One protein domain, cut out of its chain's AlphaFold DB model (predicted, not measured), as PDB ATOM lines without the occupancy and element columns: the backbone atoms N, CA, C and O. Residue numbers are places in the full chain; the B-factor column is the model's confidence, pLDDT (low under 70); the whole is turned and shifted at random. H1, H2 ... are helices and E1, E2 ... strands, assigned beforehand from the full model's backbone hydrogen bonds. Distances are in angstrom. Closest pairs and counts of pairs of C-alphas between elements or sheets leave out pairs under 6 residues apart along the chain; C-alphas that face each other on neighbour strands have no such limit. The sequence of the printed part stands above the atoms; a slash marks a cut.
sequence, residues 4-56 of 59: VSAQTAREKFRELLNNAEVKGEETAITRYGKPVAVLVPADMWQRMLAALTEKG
ATOM      1  N   VAL A   4     238.605 153.506 230.772       97.62
ATOM      2  CA  VAL A   4     237.958 153.859 232.042       97.62
ATOM      3  C   VAL A   4     237.473 155.300 232.008       97.62
ATOM      4  O   VAL A   4     238.015 156.139 231.288       97.62
ATOM      5  N   SER A   5     236.433 155.617 232.777       98.19
ATOM      6  CA  SER A   5     235.995 157.008 232.931       98.19
ATOM      7  C   SER A   5     236.988 157.803 233.788       98.19
ATOM      8  O   SER A   5     237.691 157.239 234.627       98.19
ATOM      9  N   ALA A   6     237.006 159.128 233.647       97.81
ATOM     10  CA  ALA A   6     237.805 160.011 234.497       97.81
ATOM     11  C   ALA A   6     237.454 159.876 235.991       97.81
ATOM     12  O   ALA A   6     238.327 160.030 236.842       97.81
ATOM     13  N   GLN A   7     236.192 159.567 236.311       97.81
ATOM     14  CA  GLN A   7     235.768 159.294 237.683       97.81
ATOM     15  C   GLN A   7     236.395 157.993 238.196       97.81
ATOM     16  O   GLN A   7     237.067 158.000 239.223       97.81
ATOM     17  N   THR A   8     236.262 156.904 237.438       97.81
ATOM     18  CA  THR A   8     236.855 155.605 237.782       97.81
ATOM     19  C   THR A   8     238.372 155.699 237.912       97.81
ATOM     20  O   THR A   8     238.945 155.135 238.839       97.81
ATOM     21  N   ALA A   9     239.030 156.449 237.023       97.50
ATOM     22  CA  ALA A   9     240.470 156.667 237.077       97.50
ATOM     23  C   ALA A   9     240.901 157.359 238.377       97.50
ATOM     24  O   ALA A   9     241.921 156.993 238.953       97.50
ATOM     25  N   ARG A  10     240.106 158.318 238.868       97.62
ATOM     26  CA  ARG A  10     240.348 158.995 240.148       97.62
ATOM     27  C   ARG A  10     240.141 158.059 241.339       97.62
ATOM     28  O   ARG A  10     240.945 158.074 242.263       97.62
ATOM     29  N   GLU A  11     239.077 157.262 241.322       98.44
ATOM     30  CA  GLU A  11     238.736 156.336 242.411       98.44
ATOM     31  C   GLU A  11     239.726 155.167 242.516       98.44
ATOM     32  O   GLU A  11     240.053 154.728 243.615       98.44
ATOM     33  N   LYS A  12     240.239 154.684 241.377       97.94
ATOM     34  CA  LYS A  12     241.090 153.487 241.286       97.94
ATOM     35  C   LYS A  12     242.526 153.775 240.856       97.94
ATOM     36  O   LYS A  12     243.207 152.890 240.341       97.94
ATOM     37  N   PHE A  13     243.012 154.995 241.071       97.56
ATOM     38  CA  PHE A  13     244.286 155.433 240.495       97.56
ATOM     39  C   PHE A  13     245.468 154.519 240.853       97.56
ATOM     40  O   PHE A  13     246.261 154.168 239.986       97.56
ATOM     41  N   ARG A  14     245.545 154.054 242.108       97.94
ATOM     42  CA  ARG A  14     246.602 153.135 242.562       97.94
ATOM     43  C   ARG A  14     246.598 151.798 241.816       97.94
ATOM     44  O   ARG A  14     247.659 151.282 241.493       97.94
ATOM     45  N   GLU A  15     245.423 151.229 241.559       97.56
ATOM     46  CA  GLU A  15     245.301 149.962 240.831       97.56
ATOM     47  C   GLU A  15     245.767 150.126 239.381       97.56
ATOM     48  O   GLU A  15     246.534 149.309 238.880       97.56
ATOM     49  N   LEU A  16     245.366 151.227 238.741       97.56
ATOM     50  CA  LEU A  16     245.784 151.552 237.380       97.56
ATOM     51  C   LEU A  16     247.298 151.776 237.287       97.56
ATOM     52  O   LEU A  16     247.922 151.272 236.358       97.56
ATOM     53  N   LEU A  17     247.900 152.462 238.267       97.06
ATOM     54  CA  LEU A  17     249.356 152.609 238.353       97.06
ATOM     55  C   LEU A  17     250.057 151.258 238.495       97.06
ATOM     56  O   LEU A  17     250.988 150.988 237.746       97.06
ATOM     57  N   ASN A  18     249.583 150.392 239.393       97.31
ATOM     58  CA  ASN A  18     250.156 149.056 239.561       97.31
ATOM     59  C   ASN A  18     250.054 148.226 238.273       97.31
ATOM     60  O   ASN A  18     250.978 147.491 237.941       97.31
ATOM     61  N   ASN A  19     248.941 148.322 237.540       96.19
ATOM     62  CA  ASN A  19     248.789 147.621 236.264       96.19
ATOM     63  C   ASN A  19     249.757 148.171 235.205       96.19
ATOM     64  O   ASN A  19     250.388 147.385 234.500       96.19
ATOM     65  N   ALA A  20     249.929 149.493 235.126       96.69
ATOM     66  CA  ALA A  20     250.915 150.097 234.234       96.69
ATOM     67  C   ALA A  20     252.347 149.665 234.601       96.69
ATOM     68  O   ALA A  20     253.084 149.197 233.743       96.69
ATOM     69  N   GLU A  21     252.727 149.746 235.876       94.75
ATOM     70  CA  GLU A  21     254.076 149.413 236.348       94.75
ATOM     71  C   GLU A  21     254.400 147.919 236.209       94.75
ATOM     72  O   GLU A  21     255.434 147.552 235.658       94.75
ATOM     73  N   VAL A  22     253.521 147.045 236.705       94.19
ATOM     74  CA  VAL A  22     253.822 145.612 236.850       94.19
ATOM     75  C   VAL A  22     253.470 144.824 235.591       94.19
ATOM     76  O   VAL A  22     254.144 143.848 235.268       94.19
ATOM     77  N   LYS A  23     252.405 145.214 234.883       94.25
ATOM     78  CA  LYS A  23     251.906 144.477 233.709       94.25
ATOM     79  C   LYS A  23     252.230 145.164 232.386       94.25
ATOM     80  O   LYS A  23     251.948 144.591 231.338       94.25
ATOM     81  N   GLY A  24     252.779 146.380 232.419       94.50
ATOM     82  CA  GLY A  24     252.976 147.183 231.215       94.50
ATOM     83  C   GLY A  24     251.660 147.637 230.576       94.50
ATOM     84  O   GLY A  24     251.615 147.869 229.372       94.50
ATOM     85  N   GLU A  25     250.569 147.697 231.343       96.31
ATOM     86  CA  GLU A  25     249.230 147.921 230.797       96.31
ATOM     87  C   GLU A  25     248.993 149.389 230.418       96.31
ATOM     88  O   GLU A  25     249.105 150.295 231.245       96.31
ATOM     89  N   GLU A  26     248.590 149.621 229.170       96.94
ATOM     90  CA  GLU A  26     248.117 150.921 228.695       96.94
ATOM     91  C   GLU A  26     246.614 151.064 228.961       96.94
ATOM     92  O   GLU A  26     245.828 150.178 228.612       96.94
ATOM     93  N   THR A  27     246.186 152.192 229.526       97.75
ATOM     94  CA  THR A  27     244.769 152.467 229.814       97.75
ATOM     95  C   THR A  27     244.354 153.831 229.281       97.75
ATOM     96  O   THR A  27     244.918 154.854 229.664       97.75
ATOM     97  N   ALA A  28     243.304 153.879 228.463       97.88
ATOM     98  CA  ALA A  28     242.711 155.141 228.035       97.88
ATOM     99  C   ALA A  28     241.710 155.665 229.072       97.88
ATOM    100  O   ALA A  28     240.803 154.961 229.521       97.88
ATOM    101  N   ILE A  29     241.854 156.938 229.422       98.25
ATOM    102  CA  ILE A  29     240.951 157.659 230.314       98.25
ATOM    103  C   ILE A  29     239.999 158.483 229.454       98.25
ATOM    104  O   ILE A  29     240.423 159.278 228.611       98.25
ATOM    105  N   THR A  30     238.700 158.319 229.686       98.31
ATOM    106  CA  THR A  30     237.634 158.974 228.925       98.31
ATOM    107  C   THR A  30     236.838 159.960 229.779       98.31
ATOM    108  O   THR A  30     236.640 159.773 230.980       98.31
ATOM    109  N   ARG A  31     236.337 161.027 229.159       97.31
ATOM    110  CA  ARG A  31     235.404 161.983 229.765       97.31
ATOM    111  C   ARG A  31     234.310 162.303 228.748       97.31
ATOM    112  O   ARG A  31     234.611 162.619 227.602       97.31
ATOM    113  N   TYR A  32     233.045 162.176 229.157       95.06
ATOM    114  CA  TYR A  32     231.880 162.317 228.266       95.06
ATOM    115  C   TYR A  32     231.983 161.448 226.992       95.06
ATOM    116  O   TYR A  32     231.689 161.906 225.892       95.06
ATOM    117  N   GLY A  33     232.473 160.210 227.134       91.69
ATOM    118  CA  GLY A  33     232.633 159.262 226.023       91.69
ATOM    119  C   GLY A  33     233.804 159.547 225.076       91.69
ATOM    120  O   GLY A  33     233.968 158.826 224.097       91.69
ATOM    121  N   LYS A  34     234.629 160.567 225.347       95.50
ATOM    122  CA  LYS A  34     235.803 160.908 224.531       95.50
ATOM    123  C   LYS A  34     237.101 160.583 225.272       95.50
ATOM    124  O   LYS A  34     237.176 160.883 226.465       95.50
ATOM    125  N   PRO A  35     238.122 160.012 224.611       95.69
ATOM    126  CA  PRO A  35     239.441 159.848 225.213       95.69
ATOM    127  C   PRO A  35     240.057 161.223 225.491       95.69
ATOM    128  O   PRO A  35     240.013 162.113 224.644       95.69
ATOM    129  N   VAL A  36     240.599 161.402 226.696       97.44
ATOM    130  CA  VAL A  36     241.222 162.664 227.136       97.44
ATOM    131  C   VAL A  36     242.665 162.496 227.594       97.44
ATOM    132  O   VAL A  36     243.416 163.465 227.586       97.44
ATOM    133  N   ALA A  37     243.055 161.289 227.998       97.31
ATOM    134  CA  ALA A  37     244.417 160.954 228.391       97.31
ATOM    135  C   ALA A  37     244.655 159.447 228.241       97.31
ATOM    136  O   ALA A  37     243.701 158.667 228.187       97.31
ATOM    137  N   VAL A  38     245.922 159.041 228.225       96.94
ATOM    138  CA  VAL A  38     246.334 157.637 228.303       96.94
ATOM    139  C   VAL A  38     247.328 157.500 229.449       96.94
ATOM    140  O   VAL A  38     248.260 158.294 229.565       96.94
ATOM    141  N   LEU A  39     247.103 156.515 230.313       97.19
ATOM    142  CA  LEU A  39     248.079 156.061 231.291       97.19
ATOM    143  C   LEU A  39     248.921 154.972 230.630       97.19
ATOM    144  O   LEU A  39     248.374 153.961 230.190       97.19
ATOM    145  N   VAL A  40     250.230 155.186 230.571       96.94
ATOM    146  CA  VAL A  40     251.195 154.240 230.008       96.94
ATOM    147  C   VAL A  40     252.390 154.085 230.950       96.94
ATOM    148  O   VAL A  40     252.654 154.994 231.746       96.94
ATOM    149  N   PRO A  41     253.141 152.978 230.852       97.19
ATOM    150  CA  PRO A  41     254.446 152.858 231.494       97.19
ATOM    151  C   PRO A  41     255.390 153.996 231.073       97.19
ATOM    152  O   PRO A  41     255.418 154.410 229.911       97.19
ATOM    153  N   ALA A  42     256.179 154.513 232.016       95.12
ATOM    154  CA  ALA A  42     257.039 155.672 231.765       95.12
ATOM    155  C   ALA A  42     258.117 155.397 230.700       95.12
ATOM    156  O   ALA A  42     258.405 156.254 229.866       95.12
ATOM    157  N   ASP A  43     258.685 154.193 230.700       94.75
ATOM    158  CA  ASP A  43     259.688 153.741 229.732       94.75
ATOM    159  C   ASP A  43     259.110 153.642 228.310       94.75
ATOM    160  O   ASP A  43     259.775 153.986 227.333       94.75
ATOM    161  N   MET A  44     257.848 153.221 228.183       94.31
ATOM    162  CA  MET A  44     257.131 153.197 226.911       94.31
ATOM    163  C   MET A  44     256.976 154.607 226.344       94.31
ATOM    164  O   MET A  44     257.317 154.832 225.181       94.31
ATOM    165  N   TRP A  45     256.534 155.563 227.166       94.00
ATOM    166  CA  TRP A  45     256.429 156.961 226.749       94.00
ATOM    167  C   TRP A  45     257.776 157.520 226.272       94.00
ATOM    168  O   TRP A  45     257.846 158.141 225.211       94.00
ATOM    169  N   GLN A  46     258.860 157.245 227.002       95.06
ATOM    170  CA  GLN A  46     260.207 157.673 226.615       95.06
ATOM    171  C   GLN A  46     260.642 157.085 225.266       95.06
ATOM    172  O   GLN A  46     261.155 157.819 224.421       95.06
ATOM    173  N   ARG A  47     260.398 155.788 225.026       93.69
ATOM    174  CA  ARG A  47     260.703 155.141 223.736       93.69
ATOM    175  C   ARG A  47     259.903 155.742 222.584       93.69
ATOM    176  O   ARG A  47     260.463 155.985 221.520       93.69
ATOM    177  N   MET A  48     258.611 155.999 222.791       92.25
ATOM    178  CA  MET A  48     257.764 156.640 221.781       92.25
ATOM    179  C   MET A  48     258.263 158.046 221.451       92.25
ATOM    180  O   MET A  48     258.365 158.400 220.278       92.25
ATOM    181  N   LEU A  49     258.619 158.829 222.470       93.81
ATOM    182  CA  LEU A  49     259.153 160.173 222.286       93.81
ATOM    183  C   LEU A  49     260.487 160.160 221.522       93.81
ATOM    184  O   LEU A  49     260.676 160.965 220.610       93.81
ATOM    185  N   ALA A  50     261.383 159.224 221.847       93.75
ATOM    186  CA  ALA A  50     262.642 159.043 221.126       93.75
ATOM    187  C   ALA A  50     262.400 158.704 219.646       93.75
ATOM    188  O   ALA A  50     262.921 159.391 218.771       93.75
ATOM    189  N   ALA A  51     261.521 157.739 219.360       93.06
ATOM    190  CA  ALA A  51     261.196 157.326 217.994       93.06
ATOM    191  C   ALA A  51     260.543 158.441 217.155       93.06
ATOM    192  O   ALA A  51     260.747 158.503 215.943       93.06
ATOM    193  N   LEU A  52     259.752 159.321 217.779       91.88
ATOM    194  CA  LEU A  52     259.184 160.497 217.110       91.88
ATOM    195  C   LEU A  52     260.248 161.558 216.811       91.88
ATOM    196  O   LEU A  52     260.170 162.229 215.787       91.88
ATOM    197  N   THR A  53     261.242 161.696 217.688       84.81
ATOM    198  CA  THR A  53     262.319 162.685 217.537       84.81
ATOM    199  C   THR A  53     263.343 162.248 216.486       84.81
ATOM    200  O   THR A  53     263.794 163.068 215.693       84.81
ATOM    201  N   GLU A  54     263.669 160.954 216.421       76.44
ATOM    202  CA  GLU A  54     264.559 160.385 215.394       76.44
ATOM    203  C   GLU A  54     263.970 160.465 213.974       76.44
ATOM    204  O   GLU A  54     264.713 160.455 212.996       76.44
ATOM    205  N   LYS A  55     262.641 160.581 213.849       64.25
ATOM    206  CA  LYS A  55     261.909 160.690 212.575       64.25
ATOM    207  C   LYS A  55     261.533 162.132 212.183       64.25
ATOM    208  O   LYS A  55     260.530 162.333 211.504       64.25
ATOM    209  N   GLY A  56     262.298 163.140 212.618       56.59
ATOM    210  CA  GLY A  56     262.109 164.543 212.207       56.59
ATOM    211  C   GLY A  56     262.093 164.756 210.672       56.59
ATOM    212  O   GLY A  56     262.577 163.902 209.936       56.59
TER     213      GLY A  56
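Overview. This is residues 4 to 56 of the 59 residues of the protein "Antitoxin" of Streptomyces sp. BK038 (UniProt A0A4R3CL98). A small body, a two-strand hairpin of E1 and E2 with two short helices, H1 and H2, set at a corner to each other and packed by it, has a third helix, H3, as an arm: residues 45 to 56 stick out free. The printed part has 53 residues, with the named elements in the order H1, H2, E1, E2, H3; the sheet E1 - E2 is antiparallel and the class is mixed, helices and strands. The whole is loose, with a radius of gyration of the C-alphas of 12.8 A, and flat, spanning 37 by 27 by 11 A.

Along the chain. H1 is residues 6 to 11, 8.8 A long, beginning at C-alpha 6 (237.805, 160.011, 234.497). H2 is residues 13 to 23, 15.0 A. E1 is residues 27 to 31, 13.4 A, and E2 residues 34 to 39, 14.8 A. H3 is residues 42 to 54, 18.6 A, ending at C-alpha 54 (264.559, 160.385, 215.394).

Arrangement. Residues 4 to 5 pair parallel with residues 29 to 30 of E1. The closest C-alphas of H1 and E1, Ala 6 and Arg 31, are 5.7 A apart. H1 and H2 are close but not clearly touching, Ala 9 and Leu 16 being closest at 7.4 A between C-alphas, and about perpendicular at 89 degrees. The closest C-alphas of H2 and E2, Ala 20 and Leu 39, are 7.2 A apart. E1 and E2 form a hairpin, antiparallel at 146 degrees, with N 29 and O 37 at 2.8 A and N 39 and O 27 at 2.8 A, within hydrogen-bond range. H3 is apart from H1 and E1, and only just apart from H2, closest 8.3 A. In H1, H2 and H3 every O i to N i+4 pair is within hydrogen-bond range.

Size, cuts and confidence. The C-alphas of Glu 11 and Gly 56, the two farthest apart, are 39.1 A apart. The printed part has no cut, and its four links are tight. Mean pLDDT of the printed part is 94.2; residues 55 to 56 are under 70.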